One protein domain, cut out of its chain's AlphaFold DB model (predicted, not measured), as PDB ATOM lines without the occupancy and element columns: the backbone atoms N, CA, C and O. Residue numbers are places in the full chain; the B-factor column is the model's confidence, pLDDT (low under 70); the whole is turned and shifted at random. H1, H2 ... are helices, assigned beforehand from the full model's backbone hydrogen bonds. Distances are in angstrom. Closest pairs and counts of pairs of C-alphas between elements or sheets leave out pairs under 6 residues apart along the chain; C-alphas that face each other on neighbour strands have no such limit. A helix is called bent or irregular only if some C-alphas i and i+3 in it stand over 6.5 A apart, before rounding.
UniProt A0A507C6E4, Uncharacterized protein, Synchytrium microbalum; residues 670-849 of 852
ATOM      1  N   LYS A 670     275.529 299.920 176.424       93.56
ATOM      2  CA  LYS A 670     275.436 299.315 175.086       93.56
ATOM      3  C   LYS A 670     276.821 299.136 174.457       93.56
ATOM      4  O   LYS A 670     277.103 298.081 173.885       93.56
ATOM      5  N   ALA A 671     277.695 300.138 174.578       92.31
ATOM      6  CA  ALA A 671     279.069 300.070 174.089       92.31
ATOM      7  C   ALA A 671     279.892 298.995 174.819       92.31
ATOM      8  O   ALA A 671     280.611 298.239 174.168       92.31
ATOM      9  N   LYS A 672     279.731 298.857 176.143       94.25
ATOM     10  CA  LYS A 672     280.382 297.793 176.929       94.25
ATOM     11  C   LYS A 672     279.969 296.394 176.465       94.25
ATOM     12  O   LYS A 672     280.834 295.545 176.263       94.25
ATOM     13  N   LEU A 673     278.675 296.154 176.224       96.56
ATOM     14  CA  LEU A 673     278.212 294.861 175.702       96.56
ATOM     15  C   LEU A 673     278.748 294.575 174.298       96.56
ATOM     16  O   LEU A 673     279.192 293.464 174.021       96.56
ATOM     17  N   ARG A 674     278.769 295.588 173.425       95.69
ATOM     18  CA  ARG A 674     279.383 295.488 172.093       95.69
ATOM     19  C   ARG A 674     280.869 295.137 172.165       95.69
ATOM     20  O   ARG A 674     281.318 294.329 171.360       95.69
ATOM     21  N   ALA A 675     281.604 295.695 173.127       92.50
ATOM     22  CA  ALA A 675     283.010 295.363 173.347       92.50
ATOM     23  C   ALA A 675     283.196 293.902 173.791       92.50
ATOM     24  O   ALA A 675     284.094 293.228 173.300       92.50
ATOM     25  N   ILE A 676     282.318 293.376 174.656       96.12
ATOM     26  CA  ILE A 676     282.332 291.949 175.025       96.12
ATOM     27  C   ILE A 676     282.103 291.062 173.803       96.12
ATOM     28  O   ILE A 676     282.889 290.145 173.579       96.12
ATOM     29  N   ILE A 677     281.063 291.351 173.011       94.38
ATOM     30  CA  ILE A 677     280.741 290.599 171.787       94.38
ATOM     31  C   ILE A 677     281.943 290.591 170.840       94.38
ATOM     32  O   ILE A 677     282.333 289.532 170.360       94.38
ATOM     33  N   ASP A 678     282.544 291.760 170.612       89.94
ATOM     34  CA  ASP A 678     283.705 291.925 169.741       89.94
ATOM     35  C   ASP A 678     284.888 291.059 170.182       89.94
ATOM     36  O   ASP A 678     285.436 290.297 169.384       89.94
ATOM     37  N   VAL A 679     285.228 291.106 171.473       91.06
ATOM     38  CA  VAL A 679     286.334 290.332 172.046       91.06
ATOM     39  C   VAL A 679     286.086 288.830 171.924       91.06
ATOM     40  O   VAL A 679     287.007 288.098 171.565       91.06
ATOM     41  N   VAL A 680     284.872 288.332 172.181       91.88
ATOM     42  CA  VAL A 680     284.622 286.883 172.075       91.88
ATOM     43  C   VAL A 680     284.507 286.398 170.632       91.88
ATOM     44  O   VAL A 680     285.034 285.332 170.319       91.88
ATOM     45  N   ASP A 681     283.879 287.173 169.744       86.94
ATOM     46  CA  ASP A 681     283.729 286.813 168.329       86.94
ATOM     47  C   ASP A 681     285.052 286.846 167.555       86.94
ATOM     48  O   ASP A 681     285.132 286.195 166.509       86.94
ATOM     49  N   SER A 682     286.055 287.571 168.064       84.81
ATOM     50  CA  SER A 682     287.396 287.666 167.486       84.81
ATOM     51  C   SER A 682     288.430 286.863 168.278       84.81
ATOM     52  O   SER A 682     288.949 285.860 167.797       84.81
ATOM     53  N   GLN A 683     288.736 287.262 169.509       90.12
ATOM     54  CA  GLN A 683     289.879 286.748 170.258       90.12
ATOM     55  C   GLN A 683     289.626 285.339 170.794       90.12
ATOM     56  O   GLN A 683     290.411 284.424 170.533       90.12
ATOM     57  N   LEU A 684     288.503 285.130 171.492       88.69
ATOM     58  CA  LEU A 684     288.154 283.802 172.007       88.69
ATOM     59  C   LEU A 684     287.877 282.821 170.859       88.69
ATOM     60  O   LEU A 684     288.273 281.657 170.935       88.69
ATOM     61  N   GLU A 685     287.262 283.283 169.765       88.62
ATOM     62  CA  GLU A 685     287.095 282.447 168.577       88.62
ATOM     63  C   GLU A 685     288.420 282.103 167.900       88.62
ATOM     64  O   GLU A 685     288.607 280.950 167.517       88.62
ATOM     65  N   GLY A 686     289.354 283.050 167.796       86.81
ATOM     66  CA  GLY A 686     290.694 282.808 167.265       86.81
ATOM     67  C   GLY A 686     291.424 281.716 168.046       86.81
ATOM     68  O   GLY A 686     291.988 280.800 167.441       86.81
ATOM     69  N   ILE A 687     291.320 281.744 169.379       90.75
ATOM     70  CA  ILE A 687     291.854 280.691 170.253       90.75
ATOM     71  C   ILE A 687     291.134 279.365 170.011       90.75
ATOM     72  O   ILE A 687     291.795 278.356 169.789       90.75
ATOM     73  N   ASN A 688     289.798 279.339 170.010       85.19
ATOM     74  CA  ASN A 688     289.026 278.115 169.768       85.19
ATOM     75  C   ASN A 688     289.324 277.503 168.392       85.19
ATOM     76  O   ASN A 688     289.393 276.281 168.240       85.19
ATOM     77  N   TRP A 689     289.514 278.349 167.382       83.94
ATOM     78  CA  TRP A 689     289.897 277.933 166.044       83.94
ATOM     79  C   TRP A 689     291.281 277.292 166.054       83.94
ATOM     80  O   TRP A 689     291.427 276.175 165.558       83.94
ATOM     81  N   GLY A 690     292.265 277.957 166.664       84.88
ATOM     82  CA  GLY A 690     293.631 277.457 166.803       84.88
ATOM     83  C   GLY A 690     293.725 276.180 167.642       84.88
ATOM     84  O   GLY A 690     294.362 275.218 167.220       84.88
ATOM     85  N   LEU A 691     293.005 276.099 168.764       81.69
ATOM     86  CA  LEU A 691     292.815 274.862 169.528       81.69
ATOM     87  C   LEU A 691     292.244 273.762 168.642       81.69
ATOM     88  O   LEU A 691     292.708 272.629 168.702       81.69
ATOM     89  N   GLY A 692     291.310 274.090 167.750       73.81
ATOM     90  CA  GLY A 692     290.852 273.156 166.739       73.81
ATOM     91  C   GLY A 692     291.974 272.681 165.815       73.81
ATOM     92  O   GLY A 692     292.085 271.482 165.565       73.81
ATOM     93  N   GLU A 693     292.839 273.574 165.332       78.31
ATOM     94  CA  GLU A 693     293.999 273.214 164.497       78.31
ATOM     95  C   GLU A 693     294.971 272.253 165.205       78.31
ATOM     96  O   GLU A 693     295.556 271.365 164.579       78.31
ATOM     97  N   ILE A 694     295.106 272.390 166.523       84.00
ATOM     98  CA  ILE A 694     296.049 271.623 167.342       84.00
ATOM     99  C   ILE A 694     295.427 270.311 167.838       84.00
ATOM    100  O   ILE A 694     295.995 269.230 167.668       84.00
ATOM    101  N   LEU A 695     294.267 270.386 168.485       74.56
ATOM    102  CA  LEU A 695     293.599 269.270 169.157       74.56
ATOM    103  C   LEU A 695     292.823 268.401 168.182       74.56
ATOM    104  O   LEU A 695     292.846 267.176 168.297       74.56
ATOM    105  N   PHE A 696     292.134 269.027 167.229       64.69
ATOM    106  CA  PHE A 696     291.337 268.296 166.263       64.69
ATOM    107  C   PHE A 696     292.190 267.940 165.045       64.69
ATOM    108  O   PHE A 696     292.318 266.775 164.683       64.69
ATOM    109  N   TRP A 697     292.817 268.923 164.421       65.31
ATOM    110  CA  TRP A 697     293.498 268.729 163.143       65.31
ATOM    111  C   TRP A 697     294.964 268.305 163.255       65.31
ATOM    112  O   TRP A 697     295.583 268.057 162.226       65.31
ATOM    113  N   HIS A 698     295.505 268.208 164.473       78.75
ATOM    114  CA  HIS A 698     296.861 267.727 164.754       78.75
ATOM    115  C   HIS A 698     297.966 268.414 163.932       78.75
ATOM    116  O   HIS A 698     299.026 267.833 163.713       78.75
ATOM    117  N   ARG A 699     297.767 269.666 163.498       80.38
ATOM    118  CA  ARG A 699     298.724 270.338 162.602       80.38
ATOM    119  C   ARG A 699     300.042 270.724 163.269       80.38
ATOM    120  O   ARG A 699     301.026 270.963 162.582       80.38
ATOM    121  N   ALA A 700     300.053 270.780 164.596       85.25
ATOM    122  CA  ALA A 700     301.260 270.947 165.397       85.25
ATOM    123  C   ALA A 700     301.885 269.600 165.817       85.25
ATOM    124  O   ALA A 700     302.761 269.582 166.676       85.25
ATOM    125  N   GLY A 701     301.407 268.481 165.260       81.19
ATOM    126  CA  GLY A 701     301.711 267.129 165.722       81.19
ATOM    127  C   GLY A 701     300.752 266.637 166.812       81.19
ATOM    128  O   GLY A 701     299.948 267.392 167.378       81.19
ATOM    129  N   THR A 702     300.819 265.336 167.101       75.88
ATOM    130  CA  THR A 702     300.128 264.708 168.243       75.88
ATOM    131  C   THR A 702     300.892 264.896 169.552       75.88
ATOM    132  O   THR A 702     300.264 264.917 170.605       75.88
ATOM    133  N   GLU A 703     302.207 265.105 169.468       76.62
ATOM    134  CA  GLU A 703     303.160 265.326 170.564       76.62
ATOM    135  C   GLU A 703     304.263 266.294 170.083       76.62
ATOM    136  O   GLU A 703     304.415 266.498 168.874       76.62
ATOM    137  N   GLY A 704     305.021 266.896 171.007       89.50
ATOM    138  CA  GLY A 704     306.197 267.721 170.702       89.50
ATOM    139  C   GLY A 704     306.107 269.190 171.135       89.50
ATOM    140  O   GLY A 704     305.031 269.733 171.390       89.50
ATOM    141  N   GLN A 705     307.269 269.854 171.162       91.81
ATOM    142  CA  GLN A 705     307.452 271.193 171.742       91.81
ATOM    143  C   GLN A 705     306.518 272.259 171.148       91.81
ATOM    144  O   GLN A 705     305.998 273.105 171.875       91.81
ATOM    145  N   LEU A 706     306.284 272.228 169.829       91.44
ATOM    146  CA  LEU A 706     305.401 273.185 169.156       91.44
ATOM    147  C   LEU A 706     303.951 273.035 169.637       91.44
ATOM    148  O   LEU A 706     303.300 274.027 169.957       91.44
ATOM    149  N   ARG A 707     303.458 271.794 169.724       92.38
ATOM    150  CA  ARG A 707     302.120 271.484 170.235       92.38
ATOM    151  C   ARG A 707     301.963 271.949 171.676       92.38
ATOM    152  O   ARG A 707     300.975 272.603 171.988       92.38
ATOM    153  N   GLU A 708     302.914 271.609 172.538       93.62
ATOM    154  CA  GLU A 708     302.873 271.967 173.960       93.62
ATOM    155  C   GLU A 708     302.888 273.480 174.157       93.62
ATOM    156  O   GLU A 708     302.053 274.012 174.886       93.62
ATOM    157  N   THR A 709     303.758 274.180 173.425       93.50
ATOM    158  CA  THR A 709     303.835 275.645 173.441       93.50
ATOM    159  C   THR A 709     302.510 276.265 173.003       93.50
ATOM    160  O   THR A 709     301.986 277.155 173.670       93.50
ATOM    161  N   LEU A 710     301.916 275.762 171.917       92.94
ATOM    162  CA  LEU A 710     300.635 276.250 171.417       92.94
ATOM    163  C   LEU A 710     299.476 275.986 172.389       92.94
ATOM    164  O   LEU A 710     298.640 276.867 172.578       92.94
ATOM    165  N   LEU A 711     299.424 274.812 173.029       93.00
ATOM    166  CA  LEU A 711     298.403 274.494 174.034       93.00
ATOM    167  C   LEU A 711     298.577 275.320 175.312       93.00
ATOM    168  O   LEU A 711     297.582 275.800 175.853       93.00
ATOM    169  N   ALA A 712     299.813 275.535 175.767       94.56
ATOM    170  CA  ALA A 712     300.111 276.391 176.912       94.56
ATOM    171  C   ALA A 712     299.724 277.851 176.632       94.56
ATOM    172  O   ALA A 712     299.033 278.474 177.435       94.56
ATOM    173  N   ASN A 713     300.077 278.379 175.457       93.50
ATOM    174  CA  ASN A 713     299.695 279.728 175.037       93.50
ATOM    175  C   ASN A 713     298.178 279.872 174.871       93.50
ATOM    176  O   ASN A 713     297.611 280.887 175.283       93.50
ATOM    177  N   ALA A 714     297.504 278.852 174.329       92.38
ATOM    178  CA  ALA A 714     296.048 278.809 174.254       92.38
ATOM    179  C   ALA A 714     295.411 278.799 175.649       92.38
ATOM    180  O   ALA A 714     294.455 279.539 175.874       92.38
ATOM    181  N   LYS A 715     295.958 278.021 176.596       92.50
ATOM    182  CA  LYS A 715     295.485 277.971 177.986       92.50
ATOM    183  C   LYS A 715     295.632 279.324 178.666       92.50
ATOM    184  O   LYS A 715     294.634 279.869 179.121       92.50
ATOM    185  N   THR A 716     296.836 279.891 178.653       94.19
ATOM    186  CA  THR A 716     297.131 281.204 179.241       94.19
ATOM    187  C   THR A 716     296.246 282.291 178.640       94.19
ATOM    188  O   THR A 716     295.666 283.095 179.364       94.19
ATOM    189  N   SER A 717     296.091 282.302 177.312       92.69
ATOM    190  CA  SER A 717     295.224 283.274 176.643       92.69
ATOM    191  C   SER A 717     293.767 283.085 177.058       92.69
ATOM    192  O   SER A 717     293.124 284.055 177.447       92.69
ATOM    193  N   THR A 718     293.261 281.847 177.043       93.19
ATOM    194  CA  THR A 718     291.886 281.538 177.458       93.19
ATOM    195  C   THR A 718     291.638 281.975 178.898       93.19
ATOM    196  O   THR A 718     290.665 282.679 179.144       93.19
ATOM    197  N   ASP A 719     292.537 281.648 179.829       93.25
ATOM    198  CA  ASP A 719     292.425 282.035 181.240       93.25
ATOM    199  C   ASP A 719     292.365 283.554 181.407       93.25
ATOM    200  O   ASP A 719     291.512 284.061 182.136       93.25
ATOM    201  N   ASN A 720     293.199 284.295 180.675       94.38
ATOM    202  CA  ASN A 720     293.170 285.756 180.686       94.38
ATOM    203  C   ASN A 720     291.832 286.310 180.172       94.38
ATOM    204  O   ASN A 720     291.300 287.254 180.758       94.38
ATOM    205  N   TYR A 721     291.241 285.707 179.135       94.06
ATOM    206  CA  TYR A 721     289.899 286.086 178.681       94.06
ATOM    207  C   TYR A 721     288.810 285.691 179.686       94.06
ATOM    208  O   TYR A 721     287.868 286.457 179.867       94.06
ATOM    209  N   MET A 722     288.937 284.566 180.398       94.94
ATOM    210  CA  MET A 722     287.998 284.185 181.465       94.94
ATOM    211  C   MET A 722     288.074 285.133 182.666       94.94
ATOM    212  O   MET A 722     287.040 285.491 183.238       94.94
ATOM    213  N   ILE A 723     289.278 285.583 183.030       95.56
ATOM    214  CA  ILE A 723     289.492 286.624 184.044       95.56
ATOM    215  C   ILE A 723     288.853 287.929 183.574       95.56
ATOM    216  O   ILE A 723     288.068 288.523 184.307       95.56
ATOM    217  N   TRP A 724     289.121 288.345 182.335       97.06
ATOM    218  CA  TRP A 724     288.547 289.566 181.779       97.06
ATOM    219  C   TRP A 724     287.015 289.523 181.746       97.06
ATOM    220  O   TRP A 724     286.376 290.461 182.217       97.06
ATOM    221  N   LEU A 725     286.419 288.421 181.276       97.25
ATOM    222  CA  LEU A 725     284.970 288.205 181.294       97.25
ATOM    223  C   LEU A 725     284.416 288.220 182.724       97.25
ATOM    224  O   LEU A 725     283.357 288.797 182.949       97.25
ATOM    225  N   SER A 726     285.133 287.651 183.697       97.06
ATOM    226  CA  SER A 726     284.746 287.723 185.113       97.06
ATOM    227  C   SER A 726     284.742 289.163 185.627       97.06
ATOM    228  O   SER A 726     283.806 289.554 186.320       97.06
ATOM    229  N   THR A 727     285.732 289.973 185.244       96.44
ATOM    230  CA  THR A 727     285.784 291.404 185.574       96.44
ATOM    231  C   THR A 727     284.641 292.179 184.921       96.44
ATOM    232  O   THR A 727     284.037 293.028 185.569       96.44
ATOM    233  N   GLN A 728     284.309 291.884 183.658       95.75
ATOM    234  CA  GLN A 728     283.183 292.537 182.974       95.75
ATOM    235  C   GLN A 728     281.824 292.139 183.568       95.75
ATOM    236  O   GLN A 728     280.898 292.950 183.591       95.75
ATOM    237  N   LEU A 729     281.698 290.894 184.038       96.62
ATOM    238  CA  LEU A 729     280.493 290.396 184.691       96.62
ATOM    239  C   LEU A 729     280.314 291.022 186.083       96.62
ATOM    240  O   LEU A 729     279.213 291.458 186.419       96.62
ATOM    241  N   GLY A 730     281.384 291.090 186.882       92.88
ATOM    242  CA  GLY A 730     281.319 291.522 188.279       92.88
ATOM    243  C   GLY A 730     280.302 290.692 189.071       92.88
ATOM    244  O   GLY A 730     280.240 289.471 188.926       92.88
ATOM    245  N   ASP A 731     279.461 291.368 189.854       91.75
ATOM    246  CA  ASP A 731     278.377 290.740 190.627       91.75
ATOM    247  C   ASP A 731     277.062 290.597 189.838       91.75
ATOM    248  O   ASP A 731     276.035 290.185 190.383       91.75
ATOM    249  N   LYS A 732     277.055 290.952 188.544       94.25
ATOM    250  CA  LYS A 732     275.844 290.902 187.720       94.25
ATOM    251  C   LYS A 732     275.429 289.453 187.445       94.25
ATOM    252  O   LYS A 732     276.253 288.548 187.293       94.25
ATOM    253  N   GLN A 733     274.119 289.229 187.313       94.50
ATOM    254  CA  GLN A 733     273.581 287.914 186.954       94.50
ATOM    255  C   GLN A 733     273.948 287.531 185.512       94.50
ATOM    256  O   GLN A 733     274.348 286.389 185.260       94.50
ATOM    257  N   TRP A 734     273.819 288.496 184.605       97.00
ATOM    258  CA  TRP A 734     274.131 288.443 183.179       97.00
ATOM    259  C   TRP A 734     274.981 289.664 182.810       97.00
ATOM    260  O   TRP A 734     274.993 290.653 183.547       97.00
ATOM    261  N   PHE A 735     275.653 289.659 181.659       96.75
ATOM    262  CA  PHE A 735     276.422 290.837 181.229       96.75
ATOM    263  C   PHE A 735     275.534 292.088 181.097       96.75
ATOM    264  O   PHE A 735     275.958 293.193 181.444       96.75
ATOM    265  N   GLY A 736     274.266 291.902 180.710       93.62
ATOM    266  CA  GLY A 736     273.223 292.935 180.693       93.62
ATOM    267  C   GLY A 736     272.607 293.285 182.056       93.62
ATOM    268  O   GLY A 736     271.546 293.904 182.095       93.62
ATOM    269  N   GLY A 737     273.215 292.885 183.178       92.56
ATOM    270  CA  GLY A 737     272.662 293.089 184.519       92.56
ATOM    271  C   GLY A 737     271.692 291.972 184.902       92.56
ATOM    272  O   GLY A 737     272.103 290.829 185.089       92.56
ATOM    273  N   SER A 738     270.405 292.298 185.030       90.75
ATOM    274  CA  SER A 738     269.327 291.319 185.256       90.75
ATOM    275  C   SER A 738     268.812 290.683 183.959       90.75
ATOM    276  O   SER A 738     268.123 289.664 183.992       90.75
ATOM    277  N   MET A 739     269.164 291.259 182.808       92.56
ATOM    278  CA  MET A 739     268.705 290.849 181.484       92.56
ATOM    279  C   MET A 739     269.744 289.970 180.785       92.56
ATOM    280  O   MET A 739     270.910 290.354 180.681       92.56
ATOM    281  N   PHE A 740     269.309 288.825 180.249       95.19
ATOM    282  CA  PHE A 740     270.136 288.016 179.351       95.19
ATOM    283  C   PHE A 740     270.349 288.784 178.042       95.19
ATOM    284  O   PHE A 740     269.394 289.073 177.323       95.19
ATOM    285  N   SER A 741     271.592 289.164 177.763       96.50
ATOM    286  CA  SER A 741     271.927 290.114 176.707       96.50
ATOM    287  C   SER A 741     272.506 289.458 175.454       96.50
ATOM    288  O   SER A 741     272.853 288.274 175.446       96.50
ATOM    289  N   LEU A 742     272.683 290.245 174.386       96.69
ATOM    290  CA  LEU A 742     273.408 289.778 173.198       96.69
ATOM    291  C   LEU A 742     274.859 289.378 173.521       96.69
ATOM    292  O   LEU A 742     275.390 288.462 172.891       96.69
ATOM    293  N   ALA A 743     275.482 290.014 174.520       96.81
ATOM    294  CA  ALA A 743     276.807 289.623 174.997       96.81
ATOM    295  C   ALA A 743     276.783 288.233 175.642       96.81
ATOM    296  O   ALA A 743     277.657 287.421 175.355       96.81
ATOM    297  N   ASP A 744     275.751 287.912 176.427       97.69
ATOM    298  CA  ASP A 744     275.598 286.573 177.000       97.69
ATOM    299  C   ASP A 744     275.431 285.515 175.897       97.69
ATOM    300  O   ASP A 744     276.124 284.497 175.912       97.69
ATOM    301  N   ALA A 745     274.587 285.772 174.891       95.06
ATOM    302  CA  ALA A 745     274.413 284.870 173.749       95.06
ATOM    303  C   ALA A 745     275.720 284.649 172.962       95.06
ATOM    304  O   ALA A 745     276.022 283.523 172.552       95.06
ATOM    305  N   ALA A 746     276.517 285.706 172.774       93.88
ATOM    306  CA  ALA A 746     277.816 285.622 172.115       93.88
ATOM    307  C   ALA A 746     278.818 284.792 172.926       93.88
ATOM    308  O   ALA A 746     279.406 283.851 172.387       93.88
ATOM    309  N   VAL A 747     278.954 285.071 174.227       96.06
ATOM    310  CA  VAL A 747     279.860 284.334 175.117       96.06
ATOM    311  C   VAL A 747     279.469 282.855 175.159       96.06
ATOM    312  O   VAL A 747     280.334 282.009 174.962       96.06
ATOM    313  N   VAL A 748     278.177 282.521 175.300       94.44
ATOM    314  CA  VAL A 748     277.693 281.127 175.283       94.44
ATOM    315  C   VAL A 748     278.116 280.403 174.005       94.44
ATOM    316  O   VAL A 748     278.619 279.282 174.066       94.44
ATOM    317  N   SER A 749     277.927 281.034 172.843       86.69
ATOM    318  CA  SER A 749     278.164 280.394 171.545       86.69
ATOM    319  C   SER A 749     279.607 279.906 171.351       86.69
ATOM    320  O   SER A 749     279.820 278.867 170.719       86.69
ATOM    321  N   HIS A 750     280.575 280.605 171.955       87.94
ATOM    322  CA  HIS A 750     281.994 280.238 171.948       87.94
ATOM    323  C   HIS A 750     282.384 279.383 173.155       87.94
ATOM    324  O   HIS A 750     283.158 278.440 172.994       87.94
ATOM    325  N   MET A 751     281.794 279.643 174.328       92.06
ATOM    326  CA  MET A 751     282.050 278.900 175.568       92.06
ATOM    327  C   MET A 751     281.761 277.406 175.412       92.06
ATOM    328  O   MET A 751     282.526 276.589 175.907       92.06
ATOM    329  N   ILE A 752     280.727 277.037 174.645       84.81
ATOM    330  CA  ILE A 752     280.426 275.633 174.312       84.81
ATOM    331  C   ILE A 752     281.641 274.935 173.682       84.81
ATOM    332  O   ILE A 752     281.949 273.792 174.012       84.81
ATOM    333  N   GLY A 753     282.318 275.605 172.744       73.44
ATOM    334  CA  GLY A 753     283.502 275.063 172.081       73.44
ATOM    335  C   GLY A 753     284.699 274.996 173.025       73.44
ATOM    336  O   GLY A 753     285.372 273.969 173.086       73.44
ATOM    337  N   THR A 754     284.927 276.072 173.776       84.69
ATOM    338  CA  THR A 754     286.015 276.194 174.750       84.69
ATOM    339  C   THR A 754     285.936 275.118 175.837       84.69
ATOM    340  O   THR A 754     286.906 274.396 176.067       84.69
ATOM    341  N   ASP A 755     284.762 274.950 176.448       85.75
ATOM    342  CA  ASP A 755     284.499 273.971 177.507       85.75
ATOM    343  C   ASP A 755     284.649 272.536 176.990       85.75
ATOM    344  O   ASP A 755     285.384 271.728 177.554       85.75
ATOM    345  N   ARG A 756     284.081 272.247 175.812       79.12
ATOM    346  CA  ARG A 756     284.210 270.937 175.155       79.12
ATOM    347  C   ARG A 756     285.657 270.557 174.827       79.12
ATOM    348  O   ARG A 756     285.971 269.370 174.757       79.12
ATOM    349  N   MET A 757     286.528 271.531 174.577       79.75
ATOM    350  CA  MET A 757     287.955 271.288 174.336       79.75
ATOM    351  C   MET A 757     288.765 271.121 175.629       79.75
ATOM    352  O   MET A 757     289.964 270.863 175.547       79.75
ATOM    353  N   GLY A 758     288.133 271.239 176.800       82.81
ATOM    354  CA  GLY A 758     288.780 271.139 178.109       82.81
ATOM    355  C   GLY A 758     289.369 272.458 178.619       82.81
ATOM    356  O   GLY A 758     290.181 272.441 179.538       82.81
ATOM    357  N   PHE A 759     288.985 273.594 178.031       88.06
ATOM    358  CA  PHE A 759     289.495 274.928 178.380       88.06
ATOM    359  C   PHE A 759     288.418 275.813 179.033       88.06
ATOM    360  O   PHE A 759     288.559 277.034 179.079       88.06
ATOM    361  N   GLY A 760     287.326 275.210 179.514       87.94
ATOM    362  CA  GLY A 760     286.225 275.911 180.172       87.94
ATOM    363  C   GLY A 760     286.625 276.577 181.498       87.94
ATOM    364  O   GLY A 760     287.648 276.232 182.097       87.94
ATOM    365  N   PRO A 761     285.831 277.549 181.980       92.12
ATOM    366  CA  PRO A 761     286.116 278.261 183.216       92.12
ATOM    367  C   PRO A 761     285.903 277.379 184.449       92.12
ATOM    368  O   PRO A 761     284.971 276.577 184.512       92.12
ATOM    369  N   ALA A 762     286.709 277.590 185.491       89.38
ATOM    370  CA  ALA A 762     286.497 276.921 186.771       89.38
ATOM    371  C   ALA A 762     285.169 277.363 187.410       89.38
ATOM    372  O   ALA A 762     284.915 278.563 187.549       89.38
ATOM    373  N   ALA A 763     284.355 276.405 187.866       88.94
ATOM    374  CA  ALA A 763     283.013 276.646 188.412       88.94
ATOM    375  C   ALA A 763     282.978 277.597 189.630       88.94
ATOM    376  O   ALA A 763     281.947 278.199 189.921       88.94
ATOM    377  N   SER A 764     284.101 277.762 190.338       89.94
ATOM    378  CA  SER A 764     284.240 278.685 191.472       89.94
ATOM    379  C   SER A 764     284.317 280.163 191.065       89.94
ATOM    380  O   SER A 764     283.992 281.032 191.876       89.94
ATOM    381  N   THR A 765     284.719 280.456 189.826       93.75
ATOM    382  CA  THR A 765     284.880 281.826 189.311       93.75
ATOM    383  C   THR A 765     283.529 282.475 188.985       93.75
ATOM    384  O   THR A 765     282.557 281.758 188.723       93.75
ATOM    385  N   PRO A 766     283.427 283.821 188.951       94.88
ATOM    386  CA  PRO A 766     282.199 284.504 188.540       94.88
ATOM    387  C   PRO A 766     281.689 284.031 187.173       94.88
ATOM    388  O   PRO A 766     280.510 283.688 187.042       94.88
ATOM    389  N   ILE A 767     282.583 283.922 186.183       96.75
ATOM    390  CA  ILE A 767     282.218 283.445 184.846       96.75
ATOM    391  C   ILE A 767     281.850 281.952 184.832       96.75
ATOM    392  O   ILE A 767     280.947 281.560 184.102       96.75
ATOM    393  N   GLY A 768     282.468 281.119 185.677       96.06
ATOM    394  CA  GLY A 768     282.089 279.711 185.838       96.06
ATOM    395  C   GLY A 768     280.681 279.547 186.410       96.06
ATOM    396  O   GLY A 768     279.871 278.797 185.873       96.06
ATOM    397  N   LYS A 769     280.330 280.329 187.437       96.12
ATOM    398  CA  LYS A 769     278.959 280.362 187.976       96.12
ATOM    399  C   LYS A 769     277.956 280.871 186.942       96.12
ATOM    400  O   LYS A 769     276.837 280.365 186.877       96.12
ATOM    401  N   TRP A 770     278.329 281.878 186.151       97.75
ATOM    402  CA  TRP A 770     277.529 282.336 185.011       97.75
ATOM    403  C   TRP A 770     277.339 281.228 183.976       97.75
ATOM    404  O   TRP A 770     276.218 281.034 183.515       97.75
ATOM    405  N   TRP A 771     278.385 280.456 183.675       96.94
ATOM    406  CA  TRP A 771     278.326 279.372 182.701       96.94
ATOM    407  C   TRP A 771     277.352 278.277 183.139       96.94
ATOM    408  O   TRP A 771     276.479 277.893 182.366       96.94
ATOM    409  N   GLU A 772     277.402 277.862 184.408       95.88
ATOM    410  CA  GLU A 772     276.436 276.904 184.963       95.88
ATOM    411  C   GLU A 772     274.986 277.393 184.849       95.88
ATOM    412  O   GLU A 772     274.104 276.630 184.456       95.88
ATOM    413  N   ARG A 773     274.730 278.683 185.108       96.12
ATOM    414  CA  ARG A 773     273.397 279.276 184.901       96.12
ATOM    415  C   ARG A 773     273.010 279.326 183.425       96.12
ATOM    416  O   ARG A 773     271.859 279.065 183.082       96.12
ATOM    417  N   ALA A 774     273.946 279.673 182.545       96.00
ATOM    418  CA  ALA A 774     273.701 279.776 181.113       96.00
ATOM    419  C   ALA A 774     273.318 278.416 180.507       96.00
ATOM    420  O   ALA A 774     272.365 278.356 179.733       96.00
ATOM    421  N   LYS A 775     273.980 277.324 180.920       93.56
ATOM    422  CA  LYS A 775     273.659 275.949 180.487       93.56
ATOM    423  C   LYS A 775     272.218 275.535 180.798       93.56
ATOM    424  O   LYS A 775     271.642 274.745 180.058       93.56
ATOM    425  N   GLN A 776     271.624 276.086 181.856       94.19
ATOM    426  CA  GLN A 776     270.249 275.784 182.271       94.19
ATOM    427  C   GLN A 776     269.186 276.521 181.443       94.19
ATOM    428  O   GLN A 776     268.002 276.189 181.522       94.19
ATOM    429  N   ARG A 777     269.566 277.519 180.634       93.56
ATOM    430  CA  ARG A 777     268.609 278.208 179.762       93.56
ATOM    431  C   ARG A 777     268.124 277.263 178.672       93.56
ATOM    432  O   ARG A 777     268.929 276.615 178.007       93.56
ATOM    433  N   LYS A 778     266.813 277.250 178.417       89.94
ATOM    434  CA  LYS A 778     266.172 276.348 177.443       89.94
ATOM    435  C   LYS A 778     266.835 276.392 176.058       89.94
ATOM    436  O   LYS A 778     267.093 275.341 175.478       89.94
ATOM    437  N   ALA A 779     267.141 277.590 175.552       85.00
ATOM    438  CA  ALA A 779     267.792 277.768 174.251       85.00
ATOM    439  C   ALA A 779     269.214 277.176 174.213       85.00
ATOM    440  O   ALA A 779     269.625 276.594 173.211       85.00
ATOM    441  N   VAL A 780     269.956 277.291 175.314       86.19
ATOM    442  CA  VAL A 780     271.348 276.836 175.427       86.19
ATOM    443  C   VAL A 780     271.418 275.327 175.658       86.19
ATOM    444  O   VAL A 780     272.181 274.644 174.979       86.19
ATOM    445  N   ALA A 781     270.574 274.793 176.542       84.62
ATOM    446  CA  ALA A 781     270.459 273.360 176.807       84.62
ATOM    447  C   ALA A 781     270.135 272.563 175.532       84.62
ATOM    448  O   ALA A 781     270.744 271.524 175.280       84.62
ATOM    449  N   ALA A 782     269.238 273.083 174.686       75.25
ATOM    450  CA  ALA A 782     268.904 272.463 173.405       75.25
ATOM    451  C   ALA A 782     270.126 272.344 172.475       75.25
ATOM    452  O   ALA A 782     270.327 271.315 171.830       75.25
ATOM    453  N   ILE A 783     270.976 273.373 172.437       73.81
ATOM    454  CA  ILE A 783     272.193 273.381 171.615       73.81
ATOM    455  C   ILE A 783     273.268 272.459 172.200       73.81
ATOM    456  O   ILE A 783     273.984 271.804 171.445       73.81
ATOM    457  N   LEU A 784     273.407 272.397 173.524       72.88
ATOM    458  CA  LEU A 784     274.351 271.486 174.180       72.88
ATOM    459  C   LEU A 784     273.995 270.025 173.898       72.88
ATOM    460  O   LEU A 784     274.864 269.276 173.452       72.88
ATOM    461  N   ALA A 785     272.715 269.666 174.016       68.19
ATOM    462  CA  ALA A 785     272.220 268.340 173.652       68.19
ATOM    463  C   ALA A 785     272.493 268.007 172.169       68.19
ATOM    464  O   ALA A 785     272.974 266.916 171.856       68.19
ATOM    465  N   GLU A 786     272.285 268.969 171.257       61.56
ATOM    466  CA  GLU A 786     272.633 268.837 169.828       61.56
ATOM    467  C   GLU A 786     274.135 268.538 169.627       61.56
ATOM    468  O   GLU A 786     274.511 267.804 168.715       61.56
ATOM    469  N   LYS A 787     275.023 269.091 170.466       60.00
ATOM    470  CA  LYS A 787     276.485 268.944 170.339       60.00
ATOM    471  C   LYS A 787     277.055 267.710 171.036       60.00
ATOM    472  O   LYS A 787     278.045 267.170 170.532       60.00
ATOM    473  N   GLU A 788     276.484 267.287 172.158       57.12
ATOM    474  CA  GLU A 788     276.887 266.082 172.896       57.12
ATOM    475  C   GLU A 788     276.606 264.813 172.088       57.12
ATOM    476  O   GLU A 788     277.485 263.959 171.972       57.12
ATOM    477  N   ALA A 789     275.466 264.756 171.392       44.19
ATOM    478  CA  ALA A 789     275.131 263.670 170.466       44.19
ATOM    479  C   ALA A 789     276.163 263.474 169.329       44.19
ATOM    480  O   ALA A 789     276.216 262.420 168.701       44.19
ATOM    481  N   VAL A 790     277.010 264.477 169.068       44.91
ATOM    482  CA  VAL A 790     278.011 264.502 167.983       44.91
ATOM    483  C   VAL A 790     279.428 264.156 168.482       44.91
ATOM    484  O   VAL A 790     280.363 264.087 167.685       44.91
ATOM    485  N   ALA A 791     279.652 264.016 169.794       42.94
ATOM    486  CA  ALA A 791     280.992 264.058 170.395       42.94
ATOM    487  C   ALA A 791     281.712 262.715 170.617       42.94
ATOM    488  O   ALA A 791     282.853 262.742 171.072       42.94
ATOM    489  N   THR A 792     281.131 261.567 170.271       38.78
ATOM    490  CA  THR A 792     281.815 260.268 170.397       38.78
ATOM    491  C   THR A 792     282.846 260.055 169.270       38.78
ATOM    492  O   THR A 792     282.593 260.432 168.129       38.78
ATOM    493  N   ASP A 793     284.023 259.510 169.622       34.72
ATOM    494  CA  ASP A 793     285.336 259.310 168.939       34.72
ATOM    495  C   ASP A 793     285.531 259.409 167.396       34.72
ATOM    496  O   ASP A 793     286.667 259.534 166.928       34.72
ATOM    497  N   GLY A 794     284.492 259.449 166.560       39.78
ATOM    498  CA  GLY A 794     284.569 259.570 165.093       39.78
ATOM    499  C   GLY A 794     285.120 260.904 164.563       39.78
ATOM    500  O   GLY A 794     285.337 261.069 163.360       39.78
ATOM    501  N   GLY A 795     285.387 261.869 165.445       38.78
ATOM    502  CA  GLY A 795     285.937 263.169 165.076       38.78
ATOM    503  C   GLY A 795     287.366 263.103 164.534       38.78
ATOM    504  O   GLY A 795     287.686 263.897 163.658       38.78
ATOM    505  N   LYS A 796     288.227 262.201 165.033       38.62
ATOM    506  CA  LYS A 796     289.670 262.177 164.704       38.62
ATOM    507  C   LYS A 796     289.962 261.726 163.283       38.62
ATOM    508  O   LYS A 796     290.684 262.399 162.557       38.62
ATOM    509  N   ALA A 797     289.307 260.665 162.845       41.16
ATOM    510  CA  ALA A 797     289.602 260.054 161.562       41.16
ATOM    511  C   ALA A 797     288.863 260.733 160.379       41.16
ATOM    512  O   ALA A 797     289.354 260.762 159.251       41.16
ATOM    513  N   ARG A 798     287.748 261.436 160.656       44.91
ATOM    514  CA  ARG A 798     287.096 262.392 159.732       44.91
ATOM    515  C   ARG A 798     288.022 263.551 159.325       44.91
ATOM    516  O   ARG A 798     287.838 264.135 158.260       44.91
ATOM    517  N   ARG A 799     288.992 263.905 160.174       48.75
ATOM    518  CA  ARG A 799     289.853 265.087 160.019       48.75
ATOM    519  C   ARG A 799     291.076 264.827 159.150       48.75
ATOM    520  O   ARG A 799     291.402 265.656 158.310       48.75
ATOM    521  N   GLU A 800     291.690 263.659 159.283       42.94
ATOM    522  CA  GLU A 800     292.825 263.253 158.443       42.94
ATOM    523  C   GLU A 800     292.397 263.062 156.971       42.94
ATOM    524  O   GLU A 800     293.079 263.525 156.061       42.94
ATOM    525  N   MET A 801     291.190 262.537 156.713       41.22
ATOM    526  CA  MET A 801     290.672 262.363 155.344       41.22
ATOM    527  C   MET A 801     290.355 263.685 154.616       41.22
ATOM    528  O   MET A 801     290.594 263.815 153.413       41.22
ATOM    529  N   LEU A 802     289.799 264.678 155.322       41.41
ATOM    530  CA  LEU A 802     289.517 265.999 154.742       41.41
ATOM    531  C   LEU A 802     290.812 266.740 154.364       41.41
ATOM    532  O   LEU A 802     290.784 267.561 153.444       41.41
ATOM    533  N   TYR A 803     291.934 266.413 155.022       43.66
ATOM    534  CA  TYR A 803     293.256 266.953 154.708       43.66
ATOM    535  C   TYR A 803     293.864 266.392 153.434       43.66
ATOM    536  O   TYR A 803     294.341 267.165 152.605       43.66
ATOM    537  N   GLU A 804     293.830 265.074 153.262       46.44
ATOM    538  CA  GLU A 804     294.475 264.421 152.120       46.44
ATOM    539  C   GLU A 804     293.808 264.771 150.781       46.44
ATOM    540  O   GLU A 804     294.471 264.805 149.747       46.44
ATOM    541  N   LYS A 805     292.502 265.074 150.783       44.31
ATOM    542  CA  LYS A 805     291.717 265.291 149.554       44.31
ATOM    543  C   LYS A 805     291.491 266.756 149.165       44.31
ATOM    544  O   LYS A 805     290.790 266.994 148.186       44.31
ATOM    545  N   LYS A 806     292.006 267.732 149.927       54.34
ATOM    546  CA  LYS A 806     291.781 269.185 149.710       54.34
ATOM    547  C   LYS A 806     290.299 269.607 149.572       54.34
ATOM    548  O   LYS A 806     289.991 270.693 149.090       54.34
ATOM    549  N   ALA A 807     289.359 268.769 150.015       41.12
ATOM    550  CA  ALA A 807     287.918 268.974 149.826       41.12
ATOM    551  C   ALA A 807     287.328 270.048 150.758       41.12
ATOM    552  O   ALA A 807     286.211 270.518 150.553       41.12
ATOM    553  N   PHE A 808     288.071 270.441 151.796       52.31
ATOM    554  CA  PHE A 808     287.655 271.441 152.767       52.31
ATOM    555  C   PHE A 808     288.836 272.335 153.141       52.31
ATOM    556  O   PHE A 808     289.806 271.883 153.745       52.31
ATOM    557  N   ARG A 809     288.738 273.624 152.798       69.88
ATOM    558  CA  ARG A 809     289.744 274.628 153.158       69.88
ATOM    559  C   ARG A 809     289.296 275.377 154.406       69.88
ATOM    560  O   ARG A 809     288.226 275.996 154.417       69.88
ATOM    561  N   ARG A 810     290.116 275.337 155.455       71.94
ATOM    562  CA  ARG A 810     289.873 276.083 156.692       71.94
ATOM    563  C   ARG A 810     290.054 277.572 156.423       71.94
ATOM    564  O   ARG A 810     291.126 278.006 156.021       71.94
ATOM    565  N   GLN A 811     288.987 278.343 156.609       76.69
ATOM    566  CA  GLN A 811     289.029 279.790 156.428       76.69
ATOM    567  C   GLN A 811     289.877 280.428 157.533       76.69
ATOM    568  O   GLN A 811     289.581 280.258 158.713       76.69
ATOM    569  N   TYR A 812     290.890 281.192 157.156       83.62
ATOM    570  CA  TYR A 812     291.627 282.083 158.037       83.62
ATOM    571  C   TYR A 812     291.235 283.533 157.765       83.62
ATOM    572  O   TYR A 812     290.816 283.901 156.668       83.62
ATOM    573  N   ARG A 813     291.344 284.343 158.812       78.69
ATOM    574  CA  ARG A 813     291.081 285.785 158.842       78.69
ATOM    575  C   ARG A 813     291.939 286.408 159.937       78.69
ATOM    576  O   ARG A 813     292.598 285.666 160.667       78.69
ATOM    577  N   ASP A 814     291.916 287.731 160.018       82.56
ATOM    578  CA  ASP A 814     292.688 288.562 160.950       82.56
ATOM    579  C   ASP A 814     292.970 287.914 162.321       82.56
ATOM    580  O   ASP A 814     294.102 287.509 162.562       82.56
ATOM    581  N   HIS A 815     291.973 287.710 163.181       86.00
ATOM    582  CA  HIS A 815     292.163 287.218 164.556       86.00
ATOM    583  C   HIS A 815     292.605 285.748 164.641       86.00
ATOM    584  O   HIS A 815     293.360 285.366 165.536       86.00
ATOM    585  N   ARG A 816     292.180 284.902 163.692       88.94
ATOM    586  CA  ARG A 816     292.643 283.503 163.611       88.94
ATOM    587  C   ARG A 816     294.126 283.445 163.254       88.94
ATOM    588  O   ARG A 816     294.861 282.617 163.785       88.94
ATOM    589  N   LEU A 817     294.559 284.328 162.355       91.75
ATOM    590  CA  LEU A 817     295.956 284.461 161.969       91.75
ATOM    591  C   LEU A 817     296.782 285.094 163.096       91.75
ATOM    592  O   LEU A 817     297.854 284.583 163.406       91.75
ATOM    593  N   GLU A 818     296.263 286.137 163.747       90.75
ATOM    594  CA  GLU A 818     296.899 286.787 164.896       90.75
ATOM    595  C   GLU A 818     297.216 285.772 166.000       90.75
ATOM    596  O   GLU A 818     298.366 285.682 166.435       90.75
ATOM    597  N   PHE A 819     296.230 284.958 166.401       92.25
ATOM    598  CA  PHE A 819     296.426 283.922 167.415       92.25
ATOM    599  C   PHE A 819     297.541 282.950 167.023       92.25
ATOM    600  O   PHE A 819     298.428 282.668 167.835       92.25
ATOM    601  N   MET A 820     297.521 282.450 165.781       93.25
ATOM    602  CA  MET A 820     298.535 281.508 165.313       93.25
ATOM    603  C   MET A 820     299.924 282.145 165.275       93.25
ATOM    604  O   MET A 820     300.883 281.491 165.661       93.25
ATOM    605  N   ILE A 821     300.058 283.414 164.890       92.50
ATOM    606  CA  ILE A 821     301.350 284.114 164.894       92.50
ATOM    607  C   ILE A 821     301.863 284.297 166.325       92.50
ATOM    608  O   ILE A 821     302.961 283.842 166.645       92.50
ATOM    609  N   ARG A 822     301.061 284.909 167.205       92.50
ATOM    610  CA  ARG A 822     301.460 285.205 168.591       92.50
ATOM    611  C   ARG A 822     301.775 283.955 169.401       92.50
ATOM    612  O   ARG A 822     302.638 283.998 170.269       92.50
ATOM    613  N   SER A 823     301.085 282.852 169.121       90.50
ATOM    614  CA  SER A 823     301.251 281.606 169.874       90.50
ATOM    615  C   SER A 823     302.403 280.733 169.361       90.50
ATOM    616  O   SER A 823     302.634 279.667 169.928       90.50
ATOM    617  N   GLY A 824     303.124 281.165 168.313       89.56
ATOM    618  CA  GLY A 824     304.245 280.425 167.714       89.56
ATOM    619  C   GLY A 824     303.840 279.408 166.638       89.56
ATOM    620  O   GLY A 824     304.636 278.563 166.246       89.56
ATOM    621  N   GLY A 825     302.606 279.476 166.148       92.56
ATOM    622  CA  GLY A 825     301.999 278.559 165.184       92.56
ATOM    623  C   GLY A 825     302.011 279.053 163.736       92.56
ATOM    624  O   GLY A 825     301.257 278.524 162.925       92.56
ATOM    625  N   ILE A 826     302.828 280.045 163.368       93.19
ATOM    626  CA  ILE A 826     302.891 280.513 161.969       93.19
ATOM    627  C   ILE A 826     303.243 279.372 161.001       93.19
ATOM    628  O   ILE A 826     302.625 279.249 159.947       93.19
ATOM    629  N   SER A 827     304.126 278.461 161.414       91.62
ATOM    630  CA  SER A 827     304.512 277.278 160.637       91.62
ATOM    631  C   SER A 827     303.330 276.353 160.329       91.62
ATOM    632  O   SER A 827     303.273 275.751 159.260       91.62
ATOM    633  N   VAL A 828     302.338 276.281 161.225       89.94
ATOM    634  CA  VAL A 828     301.087 275.538 161.006       89.94
ATOM    635  C   VAL A 828     300.261 276.177 159.886       89.94
ATOM    636  O   VAL A 828     299.672 275.467 159.065       89.94
ATOM    637  N   VAL A 829     300.228 277.511 159.839       90.94
ATOM    638  CA  VAL A 829     299.506 278.270 158.811       90.94
ATOM    639  C   VAL A 829     300.213 278.150 157.463       90.94
ATOM    640  O   VAL A 829     299.575 277.803 156.472       90.94
ATOM    641  N   GLU A 830     301.528 278.356 157.424       92.69
ATOM    642  CA  GLU A 830     302.343 278.221 156.209       92.69
ATOM    643  C   GLU A 830     302.245 276.812 155.618       92.69
ATOM    644  O   GLU A 830     302.020 276.651 154.415       92.69
ATOM    645  N   ALA A 831     302.324 275.782 156.466       88.50
ATOM    646  CA  ALA A 831     302.137 274.398 156.049       88.50
ATOM    647  C   ALA A 831     300.735 274.163 155.472       88.50
ATOM    648  O   ALA A 831     300.589 273.471 154.464       88.50
ATOM    649  N   GLY A 832     299.697 274.755 156.071       84.50
ATOM    650  CA  GLY A 832     298.330 274.626 155.578       84.50
ATOM    651  C   GLY A 832     298.058 275.361 154.264       84.50
ATOM    652  O   GLY A 832     297.328 274.842 153.419       84.50
ATOM    653  N   ILE A 833     298.681 276.524 154.053       88.00
ATOM    654  CA  ILE A 833     298.642 277.246 152.773       88.00
ATOM    655  C   ILE A 833     299.354 276.423 151.697       88.00
ATOM    656  O   ILE A 833     298.783 276.170 150.639       88.00
ATOM    657  N   LYS A 834     300.565 275.928 151.985       87.94
ATOM    658  CA  LYS A 834     301.333 275.079 151.060       87.94
ATOM    659  C   LYS A 834     300.585 273.793 150.694       87.94
ATOM    660  O   LYS A 834     300.678 273.320 149.565       87.94
ATOM    661  N   ALA A 835     299.828 273.240 151.640       80.88
ATOM    662  CA  ALA A 835     299.001 272.055 151.443       80.88
ATOM    663  C   ALA A 835     297.612 272.347 150.836       80.88
ATOM    664  O   ALA A 835     296.856 271.403 150.608       80.88
ATOM    665  N   ASP A 836     297.276 273.613 150.550       80.56
ATOM    666  CA  ASP A 836     295.992 274.055 149.976       80.56
ATOM    667  C   ASP A 836     294.767 273.561 150.772       80.56
ATOM    668  O   ASP A 836     293.749 273.117 150.247       80.56
ATOM    669  N   ASN A 837     294.883 273.610 152.097       73.06
ATOM    670  CA  ASN A 837     293.815 273.248 153.031       73.06
ATOM    671  C   ASN A 837     293.497 274.392 154.017       73.06
ATOM    672  O   ASN A 837     292.686 274.225 154.934       73.06
ATOM    673  N   ILE A 838     294.108 275.560 153.809       82.62
ATOM    674  CA  ILE A 838     293.762 276.855 154.398       82.62
ATOM    675  C   ILE A 838     293.361 277.794 153.257       82.62
ATOM    676  O   ILE A 838     293.963 277.764 152.187       82.62
ATOM    677  N   ARG A 839     292.336 278.622 153.472       81.25
ATOM    678  CA  ARG A 839     291.908 279.668 152.530       81.25
ATOM    679  C   ARG A 839     291.709 281.003 153.240       81.25
ATOM    680  O   ARG A 839     291.454 281.024 154.441       81.25
ATOM    681  N   PHE A 840     291.746 282.084 152.474       85.62
ATOM    682  CA  PHE A 840     291.336 283.425 152.894       85.62
ATOM    683  C   PHE A 840     290.158 283.892 152.033       85.62
ATOM    684  O   PHE A 840     289.774 283.223 151.071       85.62
ATOM    685  N   THR A 841     289.557 285.027 152.386       77.31
ATOM    686  CA  THR A 841     288.489 285.634 151.582       77.31
ATOM    687  C   THR A 841     289.040 286.033 150.216       77.31
ATOM    688  O   THR A 841     290.053 286.719 150.138       77.31
ATOM    689  N   GLU A 842     288.371 285.605 149.146       78.25
ATOM    690  CA  GLU A 842     288.778 285.895 147.770       78.25
ATOM    691  C   GLU A 842     288.145 287.229 147.312       78.25
ATOM    692  O   GLU A 842     286.916 287.290 147.186       78.25
ATOM    693  N   PRO A 843     288.933 288.291 147.036       79.06
ATOM    694  CA  PRO A 843     288.393 289.610 146.678       79.06
ATOM    695  C   PRO A 843     287.484 289.586 145.442       79.06
ATOM    696  O   PRO A 843     286.470 290.276 145.392       79.06
ATOM    697  N   GLU A 844     287.797 288.734 144.466       76.62
ATOM    698  CA  GLU A 844     287.003 288.583 143.242       76.62
ATOM    699  C   GLU A 844     285.605 288.013 143.499       76.62
ATOM    700  O   GLU A 844     284.639 288.405 142.846       76.62
ATOM    701  N   LYS A 845     285.480 287.080 144.452       69.75
ATOM    702  CA  LYS A 845     284.182 286.524 144.853       69.75
ATOM    703  C   LYS A 845     283.409 287.511 145.713       69.75
ATOM    704  O   LYS A 845     282.199 287.627 145.552       69.75
ATOM    705  N   PHE A 846     284.115 288.254 146.563       70.44
ATOM    706  CA  PHE A 846     283.533 289.327 147.360       70.44
ATOM    707  C   PHE A 846     282.878 290.397 146.470       70.44
ATOM    708  O   PHE A 846     281.753 290.803 146.736       70.44
ATOM    709  N   ALA A 847     283.526 290.781 145.364       70.81
ATOM    710  CA  ALA A 847     282.997 291.754 144.403       70.81
ATOM    711  C   ALA A 847     281.747 291.279 143.634       70.81
ATOM    712  O   ALA A 847     281.001 292.101 143.107       70.81
ATOM    713  N   LYS A 848     281.524 289.961 143.545       67.19
ATOM    714  CA  LYS A 848     280.410 289.344 142.802       67.19
ATOM    715  C   LYS A 848     279.211 288.977 143.681       67.19
ATOM    716  O   LYS A 848     278.195 288.535 143.148       67.19
ATOM    717  N   ALA A 849     279.327 289.105 145.001       62.44
ATOM    718  CA  ALA A 849     278.247 288.769 145.920       62.44
ATOM    719  C   ALA A 849     277.079 289.769 145.796       62.44
ATOM    720  O   ALA A 849     277.288 290.955 145.537       62.44
TER     721      ALA A 849
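AT A GLANCE: This is residues 670 to 849 of the 852 residues of an uncharacterized protein of Synchytrium microbalum (UniProt A0A507C6E4). One long helix, H1, runs through the middle, with the long helix H2 folded back along one side of it and H3 beside it on another side. H4 crosses near the last residues of H2, H5 runs beside H3, and H7 packs on H1, with H8 next in the chain; residues 842 to 849, with the short H9, stick out from the body. The printed part has 180 residues with nine named helices, H1 to H9 in order along the chain, and no named strand; the class is all helix. It is compact, with a radius of gyration of the C-alphas of 17.4 A, and spans 49 by 40 by 31 A.

IN THESE COORDINATES: H1, residues 670 to 696, begins at C-alpha 670 (275.436, 299.315, 175.086) and is 36.0 A long. It is neither bent nor irregular, but only just: C-alphas 681 and 684 are 6.5 A apart. H2, residues 705 to 729, is 35.5 A long, and H3, residues 742 to 756, 21.8 A. Then come H4, residues 766 to 775, H5, residues 778 to 788, and H6, residues 795 to 804. H7 is residues 814 to 822, H8 residues 826 to 834, and H9 residues 843 to 846, ending at C-alpha 846 (283.533, 289.327, 147.360).

HOW THE PARTS SIT: H1 is the hub, touching four helices. H1 and H2 form a helical hairpin, at a shallow tilt of 21 degrees, opposite ways; their closest C-alphas, Ile 687 and Ala 714, are 6.1 A apart. H3 touches H1 at a shallow tilt of 17 degrees, the same way, with C-alphas 677 and 743 closest at 5.2 A. H2 and H3 are only just apart, at 8.4 A. With residues 722 to 729 alone, H2 touches H4, about perpendicular at 90 degrees; C-alphas 726 and 767 are closest, at 5.0 A. H4 and H5 only just touch, with 3 pairs of C-alphas within 8 A, and only at the corner; C-alphas 775 and 781 are closest, at 5.5 A. H3 and H5 are close but not clearly touching, with C-alphas 752 and 784 closest at 7.4 A. H1 only just touches H6, with 3 pairs, through residue 696 alone; C-alphas 696 and 796 are closest, at 6.5 A. With residues 682 to 690 alone, H1 touches H7 at a steep tilt of 57 degrees; C-alphas 686 and 816 are closest, at 4.2 A. H7 touches H8 at a steep tilt of 56 degrees, with C-alphas 820 and 826 closest at 5.6 A. H9 touches no helix. Each O i to N i+4 pair is within hydrogen-bond range in H2, H4, H7 and H8, against 21 of 23 in H1, 10 of 11 in H3, 6 of 7 in H5 and 2 of 6 in H6, where 3 of 7 O i to N i+3 pairs are; H9 is too short for an O i to N i+4 pair.

THE WHOLE: The C-alphas of Asp 731 and Lys 805, the two farthest apart, are 50.1 A from each other. The printed part has no cut. The link H2 to H3, residues 730 to 741, is long. Mean pLDDT of the printed part is 82.5; residues 696 to 697, 785 to 809, 845 and 848 to 849 are under 70, and H6 has a mean of 43.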